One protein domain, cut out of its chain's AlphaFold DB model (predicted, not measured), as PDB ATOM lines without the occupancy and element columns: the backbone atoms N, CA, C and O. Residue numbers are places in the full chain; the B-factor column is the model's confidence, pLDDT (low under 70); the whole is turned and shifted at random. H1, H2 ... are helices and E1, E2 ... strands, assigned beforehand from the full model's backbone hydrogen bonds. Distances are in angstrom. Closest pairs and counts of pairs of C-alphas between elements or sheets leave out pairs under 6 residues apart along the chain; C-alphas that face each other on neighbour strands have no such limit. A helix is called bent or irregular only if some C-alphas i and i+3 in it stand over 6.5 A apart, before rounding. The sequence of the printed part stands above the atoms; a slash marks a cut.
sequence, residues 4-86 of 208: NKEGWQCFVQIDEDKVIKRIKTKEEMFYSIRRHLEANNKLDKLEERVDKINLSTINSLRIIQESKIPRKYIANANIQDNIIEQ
ATOM      1  N   ASN A   4     -11.304 -31.337 -16.472       83.44
ATOM      2  CA  ASN A   4     -11.297 -29.993 -15.887       83.44
ATOM      3  C   ASN A   4     -12.290 -29.834 -14.727       83.44
ATOM      4  O   ASN A   4     -12.226 -28.838 -14.006       83.44
ATOM      5  N   LYS A   5     -13.185 -30.807 -14.519       88.62
ATOM      6  CA  LYS A   5     -14.090 -30.877 -13.366       88.62
ATOM      7  C   LYS A   5     -14.192 -32.311 -12.837       88.62
ATOM      8  O   LYS A   5     -13.973 -33.282 -13.559       88.62
ATOM      9  N   GLU A   6     -14.546 -32.438 -11.562       89.75
ATOM     10  CA  GLU A   6     -14.636 -33.719 -10.857       89.75
ATOM     11  C   GLU A   6     -15.934 -33.783 -10.036       89.75
ATOM     12  O   GLU A   6     -16.226 -32.879  -9.252       89.75
ATOM     13  N   GLY A   7     -16.708 -34.858 -10.212       91.12
ATOM     14  CA  GLY A   7     -17.790 -35.263  -9.314       91.12
ATOM     15  C   GLY A   7     -17.402 -36.514  -8.525       91.12
ATOM     16  O   GLY A   7     -16.304 -37.049  -8.680       91.12
ATOM     17  N   TRP A   8     -18.291 -37.027  -7.677       93.56
ATOM     18  CA  TRP A   8     -18.005 -38.274  -6.956       93.56
ATOM     19  C   TRP A   8     -18.104 -39.510  -7.852       93.56
ATOM     20  O   TRP A   8     -17.292 -40.413  -7.697       93.56
ATOM     21  N   GLN A   9     -19.040 -39.531  -8.805       96.50
ATOM     22  CA  GLN A   9     -19.243 -40.651  -9.732       96.50
ATOM     23  C   GLN A   9     -18.309 -40.631 -10.947       96.50
ATOM     24  O   GLN A   9     -18.019 -41.678 -11.518       96.50
ATOM     25  N   CYS A  10     -17.900 -39.447 -11.409       97.00
ATOM     26  CA  CYS A  10     -17.236 -39.303 -12.701       97.00
ATOM     27  C   CYS A  10     -16.235 -38.147 -12.741       97.00
ATOM     28  O   CYS A  10     -16.314 -37.184 -11.970       97.00
ATOM     29  N   PHE A  11     -15.299 -38.251 -13.675       96.69
ATOM     30  CA  PHE A  11     -14.525 -37.118 -14.162       96.69
ATOM     31  C   PHE A  11     -15.243 -36.480 -15.343       96.69
ATOM     32  O   PHE A  11     -15.861 -37.189 -16.136       96.69
ATOM     33  N   VAL A  12     -15.147 -35.158 -15.467       96.25
ATOM     34  CA  VAL A  12     -15.838 -34.396 -16.507       96.25
ATOM     35  C   VAL A  12     -14.828 -33.593 -17.317       96.25
ATOM     36  O   VAL A  12     -13.981 -32.883 -16.766       96.25
ATOM     37  N   GLN A  13     -14.931 -33.716 -18.633       96.00
ATOM     38  CA  GLN A  13     -14.284 -32.865 -19.619       96.00
ATOM     39  C   GLN A  13     -15.378 -32.102 -20.369       96.00
ATOM     40  O   GLN A  13     -16.407 -32.667 -20.738       96.00
ATOM     41  N   ILE A  14     -15.167 -30.802 -20.546       94.69
ATOM     42  CA  ILE A  14     -16.071 -29.925 -21.288       94.69
ATOM     43  C   ILE A  14     -15.286 -29.387 -22.473       94.69
ATOM     44  O   ILE A  14     -14.303 -28.674 -22.261       94.69
ATOM     45  N   ASP A  15     -15.756 -29.706 -23.670       93.56
ATOM     46  CA  ASP A  15     -15.208 -29.226 -24.931       93.56
ATOM     47  C   ASP A  15     -16.093 -28.088 -25.483       93.56
ATOM     48  O   ASP A  15     -16.905 -27.487 -24.759       93.56
ATOM     49  N   GLU A  16     -15.905 -27.717 -26.750       93.06
ATOM     50  CA  GLU A  16     -16.650 -26.617 -27.368       93.06
ATOM     51  C   GLU A  16     -18.145 -26.941 -27.482       93.06
ATOM     52  O   GLU A  16     -18.969 -26.151 -27.011       93.06
ATOM     53  N   ASP A  17     -18.473 -28.130 -27.986       96.06
ATOM     54  CA  ASP A  17     -19.821 -28.614 -28.301       96.06
ATOM     55  C   ASP A  17     -20.237 -29.869 -27.509       96.06
ATOM     56  O   ASP A  17     -21.406 -30.265 -27.548       96.06
ATOM     57  N   LYS A  18     -19.314 -30.477 -26.751       96.94
ATOM     58  CA  LYS A  18     -19.539 -31.725 -26.008       96.94
ATOM     59  C   LYS A  18     -19.207 -31.639 -24.522       96.94
ATOM     60  O   LYS A  18     -18.403 -30.824 -24.064       96.94
ATOM     61  N   VAL A  19     -19.821 -32.543 -23.767       97.38
ATOM     62  CA  VAL A  19     -19.451 -32.894 -22.395       97.38
ATOM     63  C   VAL A  19     -19.165 -34.389 -22.355       97.38
ATOM     64  O   VAL A  19     -20.043 -35.200 -22.640       97.38
ATOM     65  N   ILE A  20     -17.943 -34.744 -21.970       97.75
ATOM     66  CA  ILE A  20     -17.490 -36.129 -21.848       97.75
ATOM     67  C   ILE A  20     -17.338 -36.453 -20.365       97.75
ATOM     68  O   ILE A  20     -16.618 -35.767 -19.632       97.75
ATOM     69  N   LYS A  21     -18.006 -37.508 -19.905       98.00
ATOM     70  CA  LYS A  21     -17.914 -37.998 -18.529       98.00
ATOM     71  C   LYS A  21     -17.318 -39.389 -18.526       98.00
ATOM     72  O   LYS A  21     -17.873 -40.295 -19.139       98.00
ATOM     73  N   ARG A  22     -16.228 -39.578 -17.789       97.56
ATOM     74  CA  ARG A  22     -15.680 -40.909 -17.522       97.56
ATOM     75  C   ARG A  22     -16.103 -41.362 -16.136       97.56
ATOM     76  O   ARG A  22     -15.773 -40.701 -15.149       97.56
ATOM     77  N   ILE A  23     -16.812 -42.481 -16.066       97.88
ATOM     78  CA  ILE A  23     -17.195 -43.111 -14.806       97.88
ATOM     79  C   ILE A  23     -15.934 -43.540 -14.055       97.88
ATOM     80  O   ILE A  23     -14.985 -44.075 -14.638       97.88
ATOM     81  N   LYS A  24     -15.911 -43.240 -12.759       97.06
ATOM     82  CA  LYS A  24     -14.808 -43.590 -11.870       97.06
ATOM     83  C   LYS A  24     -14.832 -45.070 -11.525       97.06
ATOM     84  O   LYS A  24     -15.901 -45.654 -11.365       97.06
ATOM     85  N   THR A  25     -13.659 -45.654 -11.331       96.56
ATOM     86  CA  THR A  25     -13.544 -46.949 -10.652       96.56
ATOM     87  C   THR A  25     -13.875 -46.792  -9.164       96.56
ATOM     88  O   THR A  25     -13.828 -45.686  -8.618       96.56
ATOM     89  N   LYS A  26     -14.175 -47.898  -8.467       96.25
ATOM     90  CA  LYS A  26     -14.376 -47.867  -7.006       96.25
ATOM     91  C   LYS A  26     -13.185 -47.251  -6.265       96.25
ATOM     92  O   LYS A  26     -13.389 -46.485  -5.329       96.25
ATOM     93  N   GLU A  27     -11.963 -47.549  -6.699       96.44
ATOM     94  CA  GLU A  27     -10.739 -46.991  -6.118       96.44
ATOM     95  C   GLU A  27     -10.662 -45.467  -6.313       96.44
ATOM     96  O   GLU A  27     -10.418 -44.720  -5.366       96.44
ATOM     97  N   GLU A  28     -10.964 -44.973  -7.515       96.00
ATOM     98  CA  GLU A  28     -11.015 -43.532  -7.778       96.00
ATOM     99  C   GLU A  28     -12.111 -42.841  -6.948       96.00
ATOM    100  O   GLU A  28     -11.888 -41.755  -6.407       96.00
ATOM    101  N   MET A  29     -13.285 -43.470  -6.796       96.62
ATOM    102  CA  MET A  29     -14.345 -42.971  -5.912       96.62
ATOM    103  C   MET A  29     -13.878 -42.922  -4.453       96.62
ATOM    104  O   MET A  29     -14.125 -41.923  -3.774       96.62
ATOM    105  N   PHE A  30     -13.181 -43.961  -3.982       97.00
ATOM    106  CA  PHE A  30     -12.644 -44.049  -2.625       97.00
ATOM    107  C   PHE A  30     -11.758 -42.847  -2.304       97.00
ATOM    108  O   PHE A  30     -12.025 -42.142  -1.331       97.00
ATOM    109  N   TYR A  31     -10.774 -42.532  -3.149       94.56
ATOM    110  CA  TYR A  31      -9.894 -41.381  -2.920       94.56
ATOM    111  C   TYR A  31     -10.639 -40.039  -2.948       94.56
ATOM    112  O   TYR A  31     -10.378 -39.162  -2.118       94.56
ATOM    113  N   SER A  32     -11.593 -39.857  -3.863       91.56
ATOM    114  CA  SER A  32     -12.380 -38.619  -3.937       91.56
ATOM    115  C   SER A  32     -13.282 -38.418  -2.719       91.56
ATOM    116  O   SER A  32     -13.373 -37.303  -2.201       91.56
ATOM    117  N   ILE A  33     -13.934 -39.481  -2.246       94.75
ATOM    118  CA  ILE A  33     -14.855 -39.432  -1.103       94.75
ATOM    119  C   ILE A  33     -14.077 -39.316   0.210       94.75
ATOM    120  O   ILE A  33     -14.474 -38.533   1.074       94.75
ATOM    121  N   ARG A  34     -12.952 -40.027   0.348       95.31
ATOM    122  CA  ARG A  34     -12.090 -39.998   1.537       95.31
ATOM    123  C   ARG A  34     -11.693 -38.577   1.917       95.31
ATOM    124  O   ARG A  34     -11.971 -38.166   3.039       95.31
ATOM    125  N   ARG A  35     -11.159 -37.804   0.960       88.88
ATOM    126  CA  ARG A  35     -10.764 -36.396   1.172       88.88
ATOM    127  C   ARG A  35     -11.905 -35.555   1.751       88.88
ATOM    128  O   ARG A  35     -11.696 -34.722   2.626       88.88
ATOM    129  N   HIS A  36     -13.130 -35.777   1.271       90.06
ATOM    130  CA  HIS A  36     -14.306 -35.062   1.759       90.06
ATOM    131  C   HIS A  36     -14.734 -35.523   3.161       90.06
ATOM    132  O   HIS A  36     -15.111 -34.694   3.989       90.06
ATOM    133  N   LEU A  37     -14.700 -36.827   3.440       92.25
ATOM    134  CA  LEU A  37     -15.101 -37.380   4.737       92.25
ATOM    135  C   LEU A  37     -14.093 -37.079   5.851       92.25
ATOM    136  O   LEU A  37     -14.522 -36.834   6.979       92.25
ATOM    137  N   GLU A  38     -12.796 -37.027   5.538       93.38
ATOM    138  CA  GLU A  38     -11.734 -36.571   6.450       93.38
ATOM    139  C   GLU A  38     -12.018 -35.159   6.956       93.38
ATOM    140  O   GLU A  38     -12.075 -34.939   8.163       93.38
ATOM    141  N   ALA A  39     -12.338 -34.230   6.051       91.19
ATOM    142  CA  ALA A  39     -12.666 -32.847   6.406       91.19
ATOM    143  C   ALA A  39     -13.923 -32.711   7.292       91.19
ATOM    144  O   ALA A  39     -14.177 -31.648   7.851       91.19
ATOM    145  N   ASN A  40     -14.727 -33.773   7.404       92.56
ATOM    146  CA  ASN A  40     -15.980 -33.801   8.153       92.56
ATOM    147  C   ASN A  40     -15.970 -34.799   9.324       92.56
ATOM    148  O   ASN A  40     -17.035 -35.033   9.899       92.56
ATOM    149  N   ASN A  41     -14.819 -35.399   9.660       93.94
ATOM    150  CA  ASN A  41     -14.670 -36.419  10.710       93.94
ATOM    151  C   ASN A  41     -15.648 -37.606  10.565       93.94
ATOM    152  O   ASN A  41     -16.289 -38.013  11.531       93.94
ATOM    153  N   LYS A  42     -15.811 -38.131   9.340       95.75
ATOM    154  CA  LYS A  42     -16.764 -39.217   8.999       95.75
ATOM    155  C   LYS A  42     -16.120 -40.366   8.216       95.75
ATOM    156  O   LYS A  42     -16.741 -40.943   7.322       95.75
ATOM    157  N   LEU A  43     -14.844 -40.642   8.481       95.19
ATOM    158  CA  LEU A  43     -14.077 -41.672   7.772       95.19
ATOM    159  C   LEU A  43     -14.636 -43.088   7.960       95.19
ATOM    160  O   LEU A  43     -14.532 -43.905   7.050       95.19
ATOM    161  N   ASP A  44     -15.281 -43.346   9.095       96.50
ATOM    162  CA  ASP A  44     -15.985 -44.589   9.425       96.50
ATOM    163  C   ASP A  44     -17.048 -44.982   8.383       96.50
ATOM    164  O   ASP A  44     -17.386 -46.154   8.256       96.50
ATOM    165  N   LYS A  45     -17.546 -44.021   7.594       95.12
ATOM    166  CA  LYS A  45     -18.589 -44.232   6.573       95.12
ATOM    167  C   LYS A  45     -18.054 -44.368   5.152       95.12
ATOM    168  O   LYS A  45     -18.845 -44.373   4.208       95.12
ATOM    169  N   LEU A  46     -16.735 -44.393   4.968       95.88
ATOM    170  CA  LEU A  46     -16.121 -44.312   3.644       95.88
ATOM    171  C   LEU A  46     -16.532 -45.473   2.735       95.88
ATOM    172  O   LEU A  46     -17.017 -45.226   1.632       95.88
ATOM    173  N   GLU A  47     -16.390 -46.710   3.204       96.25
ATOM    174  CA  GLU A  47     -16.699 -47.909   2.419       96.25
ATOM    175  C   GLU A  47     -18.183 -47.965   2.032       96.25
ATOM    176  O   GLU A  47     -18.509 -48.013   0.845       96.25
ATOM    177  N   GLU A  48     -19.087 -47.794   3.007       96.69
ATOM    178  CA  GLU A  48     -20.538 -47.728   2.769       96.69
ATOM    179  C   GLU A  48     -20.887 -46.656   1.721       96.69
ATOM    180  O   GLU A  48     -21.718 -46.859   0.829       96.69
ATOM    181  N   ARG A  49     -20.244 -45.484   1.805       95.88
ATOM    182  CA  ARG A  49     -20.495 -44.368   0.892       95.88
ATOM    183  C   ARG A  49     -20.016 -44.674  -0.525       95.88
ATOM    184  O   ARG A  49     -20.749 -44.352  -1.464       95.88
ATOM    185  N   VAL A  50     -18.835 -45.274  -0.672       97.31
ATOM    186  CA  VAL A  50     -18.277 -45.702  -1.966       97.31
ATOM    187  C   VAL A  50     -19.192 -46.735  -2.610       97.31
ATOM    188  O   VAL A  50     -19.618 -46.539  -3.748       97.31
ATOM    189  N   ASP A  51     -19.575 -47.780  -1.877       97.31
ATOM    190  CA  ASP A  51     -20.432 -48.842  -2.406       97.31
ATOM    191  C   ASP A  51     -21.805 -48.324  -2.819       97.31
ATOM    192  O   ASP A  51     -22.295 -48.645  -3.905       97.31
ATOM    193  N   LYS A  52     -22.399 -47.447  -2.010       96.25
ATOM    194  CA  LYS A  52     -23.683 -46.820  -2.327       96.25
ATOM    195  C   LYS A  52     -23.625 -45.978  -3.598       96.25
ATOM    196  O   LYS A  52     -24.560 -46.021  -4.398       96.25
ATOM    197  N   ILE A  53     -22.565 -45.192  -3.783       95.88
ATOM    198  CA  ILE A  53     -22.395 -44.342  -4.971       95.88
ATOM    199  C   ILE A  53     -22.120 -45.202  -6.203       95.88
ATOM    200  O   ILE A  53     -22.742 -44.980  -7.244       95.88
ATOM    201  N   ASN A  54     -21.267 -46.219  -6.081       97.12
ATOM    202  CA  ASN A  54     -20.985 -47.154  -7.162       97.12
ATOM    203  C   ASN A  54     -22.259 -47.887  -7.612       97.12
ATOM    204  O   ASN A  54     -22.592 -47.879  -8.796       97.12
ATOM    205  N   LEU A  55     -23.033 -48.435  -6.668       96.88
ATOM    206  CA  LEU A  55     -24.300 -49.107  -6.965       96.88
ATOM    207  C   LEU A  55     -25.328 -48.150  -7.586       96.88
ATOM    208  O   LEU A  55     -25.988 -48.502  -8.560       96.88
ATOM    209  N   SER A  56     -25.447 -46.924  -7.064       96.19
ATOM    210  CA  SER A  56     -26.325 -45.897  -7.643       96.19
ATOM    211  C   SER A  56     -25.935 -45.549  -9.080       96.19
ATOM    212  O   SER A  56     -26.815 -45.342  -9.913       96.19
ATOM    213  N   THR A  57     -24.634 -45.501  -9.373       97.12
ATOM    214  CA  THR A  57     -24.105 -45.200 -10.710       97.12
ATOM    215  C   THR A  57     -24.448 -46.325 -11.683       97.12
ATOM    216  O   THR A  57     -25.051 -46.061 -12.720       97.12
ATOM    217  N   ILE A  58     -24.161 -47.579 -11.315       97.25
ATOM    218  CA  ILE A  58     -24.487 -48.766 -12.124       97.25
ATOM    219  C   ILE A  58     -25.990 -48.827 -12.410       97.25
ATOM    220  O   ILE A  58     -26.400 -48.952 -13.563       97.25
ATOM    221  N   ASN A  59     -26.821 -48.668 -11.377       97.88
ATOM    222  CA  ASN A  59     -28.273 -48.691 -11.533       97.88
ATOM    223  C   ASN A  59     -28.773 -47.566 -12.440       97.88
ATOM    224  O   ASN A  59     -29.644 -47.792 -13.272       97.88
ATOM    225  N   SER A  60     -28.212 -46.366 -12.309       97.94
ATOM    226  CA  SER A  60     -28.578 -45.228 -13.150       97.94
ATOM    227  C   SER A  60     -28.249 -45.462 -14.627       97.94
ATOM    228  O   SER A  60     -29.075 -45.178 -15.493       97.94
ATOM    229  N   LEU A  61     -27.071 -46.022 -14.921       97.94
ATOM    230  CA  LEU A  61     -26.675 -46.373 -16.287       97.94
ATOM    231  C   LEU A  61     -27.589 -47.446 -16.876       97.94
ATOM    232  O   LEU A  61     -28.087 -47.257 -17.985       97.94
ATOM    233  N   ARG A  62     -27.883 -48.503 -16.103       97.81
ATOM    234  CA  ARG A  62     -28.847 -49.544 -16.487       97.81
ATOM    235  C   ARG A  62     -30.197 -48.931 -16.856       97.81
ATOM    236  O   ARG A  62     -30.711 -49.213 -17.932       97.81
ATOM    237  N   ILE A  63     -30.742 -48.055 -16.006       97.75
ATOM    238  CA  ILE A  63     -32.030 -47.386 -16.256       97.75
ATOM    239  C   ILE A  63     -32.003 -46.643 -17.593       97.75
ATOM    240  O   ILE A  63     -32.916 -46.811 -18.394       97.75
ATOM    241  N   ILE A  64     -30.967 -45.843 -17.865       97.69
ATOM    242  CA  ILE A  64     -30.876 -45.104 -19.131       97.69
ATOM    243  C   ILE A  64     -30.746 -46.047 -20.331       97.69
ATOM    244  O   ILE A  64     -31.416 -45.826 -21.340       97.69
ATOM    245  N   GLN A  65     -29.912 -47.083 -20.240       96.19
ATOM    246  CA  GLN A  65     -29.675 -48.035 -21.330       96.19
ATOM    247  C   GLN A  65     -30.912 -48.881 -21.661       96.19
ATOM    248  O   GLN A  65     -31.183 -49.115 -22.835       96.19
ATOM    249  N   GLU A  66     -31.672 -49.302 -20.648       95.94
ATOM    250  CA  GLU A  66     -32.897 -50.097 -20.810       95.94
ATOM    251  C   GLU A  66     -34.130 -49.237 -21.127       95.94
ATOM    252  O   GLU A  66     -35.124 -49.735 -21.664       95.94
ATOM    253  N   SER A  67     -34.097 -47.942 -20.800       95.00
ATOM    254  CA  SER A  67     -35.202 -47.040 -21.109       95.00
ATOM    255  C   SER A  67     -35.309 -46.763 -22.610       95.00
ATOM    256  O   SER A  67     -34.319 -46.577 -23.315       95.00
ATOM    257  N   LYS A  68     -36.544 -46.616 -23.095       95.94
ATOM    258  CA  LYS A  68     -36.835 -46.109 -24.446       95.94
ATOM    259  C   LYS A  68     -36.838 -44.577 -24.506       95.94
ATOM    260  O   LYS A  68     -37.529 -43.991 -25.341       95.94
ATOM    261  N   ILE A  69     -36.128 -43.908 -23.593       97.12
ATOM    262  CA  ILE A  69     -36.116 -42.447 -23.554       97.12
ATOM    263  C   ILE A  69     -35.495 -41.897 -24.849       97.12
ATOM    264  O   ILE A  69     -34.408 -42.328 -25.250       97.12
ATOM    265  N   PRO A  70     -36.141 -40.929 -25.525       97.81
ATOM    266  CA  PRO A  70     -35.533 -40.259 -26.662       97.81
ATOM    267  C   PRO A  70     -34.190 -39.644 -26.271       97.81
ATOM    268  O   PRO A  70     -34.117 -38.868 -25.319       97.81
ATOM    269  N   ARG A  71     -33.133 -39.930 -27.040       97.88
ATOM    270  CA  ARG A  71     -31.769 -39.450 -26.741       97.88
ATOM    271  C   ARG A  71     -31.694 -37.930 -26.601       97.88
ATOM    272  O   ARG A  71     -30.987 -37.439 -25.726       97.88
ATOM    273  N   LYS A  72     -32.517 -37.191 -27.350       98.25
ATOM    274  CA  LYS A  72     -32.660 -35.734 -27.211       98.25
ATOM    275  C   LYS A  72     -33.007 -35.276 -25.787       98.25
ATOM    276  O   LYS A  72     -32.564 -34.214 -25.387       98.25
ATOM    277  N   TYR A  73     -33.731 -36.072 -24.994       98.62
ATOM    278  CA  TYR A  73     -34.084 -35.730 -23.607       98.62
ATOM    279  C   TYR A  73     -32.927 -35.888 -22.622       98.62
ATOM    280  O   TYR A  73     -33.023 -35.399 -21.502       98.62
ATOM    281  N   ILE A  74     -31.833 -36.526 -23.031       98.50
ATOM    282  CA  ILE A  74     -30.614 -36.684 -22.233       98.50
ATOM    283  C   ILE A  74     -29.405 -36.043 -22.923       98.50
ATOM    284  O   ILE A  74     -28.286 -36.544 -22.822       98.50
ATOM    285  N   ALA A  75     -29.638 -34.946 -23.653       98.31
ATOM    286  CA  ALA A  75     -28.616 -34.225 -24.417       98.31
ATOM    287  C   ALA A  75     -27.855 -35.132 -25.401       98.31
ATOM    288  O   ALA A  75     -26.631 -35.110 -25.473       98.31
ATOM    289  N   ASN A  76     -28.591 -35.984 -26.118       98.31
ATOM    290  CA  ASN A  76     -28.057 -36.943 -27.085       98.31
ATOM    291  C   ASN A  76     -26.968 -37.862 -26.507       98.31
ATOM    292  O   ASN A  76     -26.028 -38.220 -27.210       98.31
ATOM    293  N   ALA A  77     -27.118 -38.258 -25.236       98.12
ATOM    294  CA  ALA A  77     -26.131 -39.080 -24.550       98.12
ATOM    295  C   ALA A  77     -25.840 -40.397 -25.286       98.12
ATOM    296  O   ALA A  77     -26.728 -41.254 -25.416       98.12
ATOM    297  N   ASN A  78     -24.579 -40.575 -25.668       97.88
ATOM    298  CA  ASN A  78     -24.000 -41.848 -26.069       97.88
ATOM    299  C   ASN A  78     -23.268 -42.458 -24.867       97.88
ATOM    300  O   ASN A  78     -22.464 -41.782 -24.230       97.88
ATOM    301  N   ILE A  79     -23.575 -43.711 -24.531       97.38
ATOM    302  CA  ILE A  79     -22.973 -44.419 -23.394       97.38
ATOM    303  C   ILE A  79     -22.258 -45.640 -23.954       97.38
ATOM    304  O   ILE A  79     -22.920 -46.565 -24.426       97.38
ATOM    305  N   GLN A  80     -20.933 -45.641 -23.878       96.25
ATOM    306  CA  GLN A  80     -20.095 -46.746 -24.325       96.25
ATOM    307  C   GLN A  80     -19.041 -47.041 -23.261       96.25
ATOM    308  O   GLN A  80     -18.333 -46.143 -22.803       96.25
ATOM    309  N   ASP A  81     -18.961 -48.307 -22.854       93.25
ATOM    310  CA  ASP A  81     -18.104 -48.764 -21.763       93.25
ATOM    311  C   ASP A  81     -18.319 -47.923 -20.488       93.25
ATOM    312  O   ASP A  81     -19.409 -47.910 -19.918       93.25
ATOM    313  N   ASN A  82     -17.295 -47.182 -20.059       94.75
ATOM    314  CA  ASN A  82     -17.322 -46.287 -18.898       94.75
ATOM    315  C   ASN A  82     -17.320 -44.800 -19.292       94.75
ATOM    316  O   ASN A  82     -16.945 -43.947 -18.481       94.75
ATOM    317  N   ILE A  83     -17.693 -44.475 -20.531       97.69
ATOM    318  CA  ILE A  83     -17.700 -43.114 -21.068       97.69
ATOM    319  C   ILE A  83     -19.126 -42.725 -21.464       97.69
ATOM    320  O   ILE A  83     -19.862 -43.486 -22.090       97.69
ATOM    321  N   ILE A  84     -19.508 -41.510 -21.081       98.31
ATOM    322  CA  ILE A  84     -20.740 -40.854 -21.500       98.31
ATOM    323  C   ILE A  84     -20.354 -39.611 -22.289       98.31
ATOM    324  O   ILE A  84     -19.706 -38.716 -21.748       98.31
ATOM    325  N   GLU A  85     -20.810 -39.516 -23.527       98.25
ATOM    326  CA  GLU A  85     -20.679 -38.318 -24.352       98.25
ATOM    327  C   GLU A  85     -22.045 -37.662 -24.513       98.25
ATOM    328  O   GLU A  85     -23.007 -38.326 -24.885       98.25
ATOM    329  N   GLN A  86     -22.147 -36.366 -24.226       98.25
ATOM    330  CA  GLN A  86     -23.377 -35.580 -24.345       98.25
ATOM    331  C   GLN A  86     -23.116 -34.308 -25.144       98.25
ATOM    332  O   GLN A  86     -22.012 -33.762 -25.114       98.25
TER     333      GLN A  86
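What this domain is: This is residues 4 to 86 of the 208 residues of an uncharacterized protein of Candidatus Pacearchaeota archaeon CG10_big_fil_rev_8_21_14_0_10_35_219 (UniProt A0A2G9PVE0). One long helix, H2, makes the longest axis like a beam; H1 packs on its residues 43 to 54, and a small sheet of two hairpins, E1 with E2 and E3 with E4, only grazes its residues 54 to 65. The printed part has 83 residues with three named helices and four named strands, in the order E1, E2, H1, H2, H3, E3, E4. The sheet runs E1, E2, E4, E3, antiparallel throughout, and the class is mixed, helices and strands. The whole is only just loose, close to compact, with a radius of gyration of the C-alphas of 14.4 A and spans of 42 by 29 by 19 A.

How they stand to each other: Start at E1, residues 10 to 14, and E2, residues 18 to 23: in this hairpin N 13 and O 20 are 2.8 A apart. H1, residues 26 to 38, and H2, residues 43 to 66, touch, closest at the C-alphas of Leu 37 and Leu 43, 5.4 A, at a steep tilt of 46 degrees, opposite ways. H1 has 8 of 9 O i to N i+4 pairs within hydrogen-bond range and H2 18 of 20; H3, residues 71 to 74, is too short for one. H2 and H3 are apart. Look next at the hairpin of E3, residues 78 to 80, and E4, residues 83 to 86, where N 78 and O 85 are 2.9 A apart; N 21 of E2 and O 84 of E4 are 2.8 A apart.

Where its parts are: Find C-alpha 10 at (-17.236, -39.303, -12.701), where E1 begins its 12.8 A; E2 spans 16.1 A and H1 17.8 A. From C-alpha 43 at (-14.077, -41.672, 7.772), H2 runs 35.2 A; it is irregular, with C-alphas 44 and 47 7.8 A apart. H3 spans 5.4 A, E3 6.5 A and E4 10.0 A, to C-alpha 86 at (-23.377, -35.580, -24.345).

The domain as a whole: The C-alphas farthest apart, of Asn 41 and Pro 70, are 43.0 A apart. The printed part has no cut, its links between named elements are tight, and no printed residue is under 70 in pLDDT.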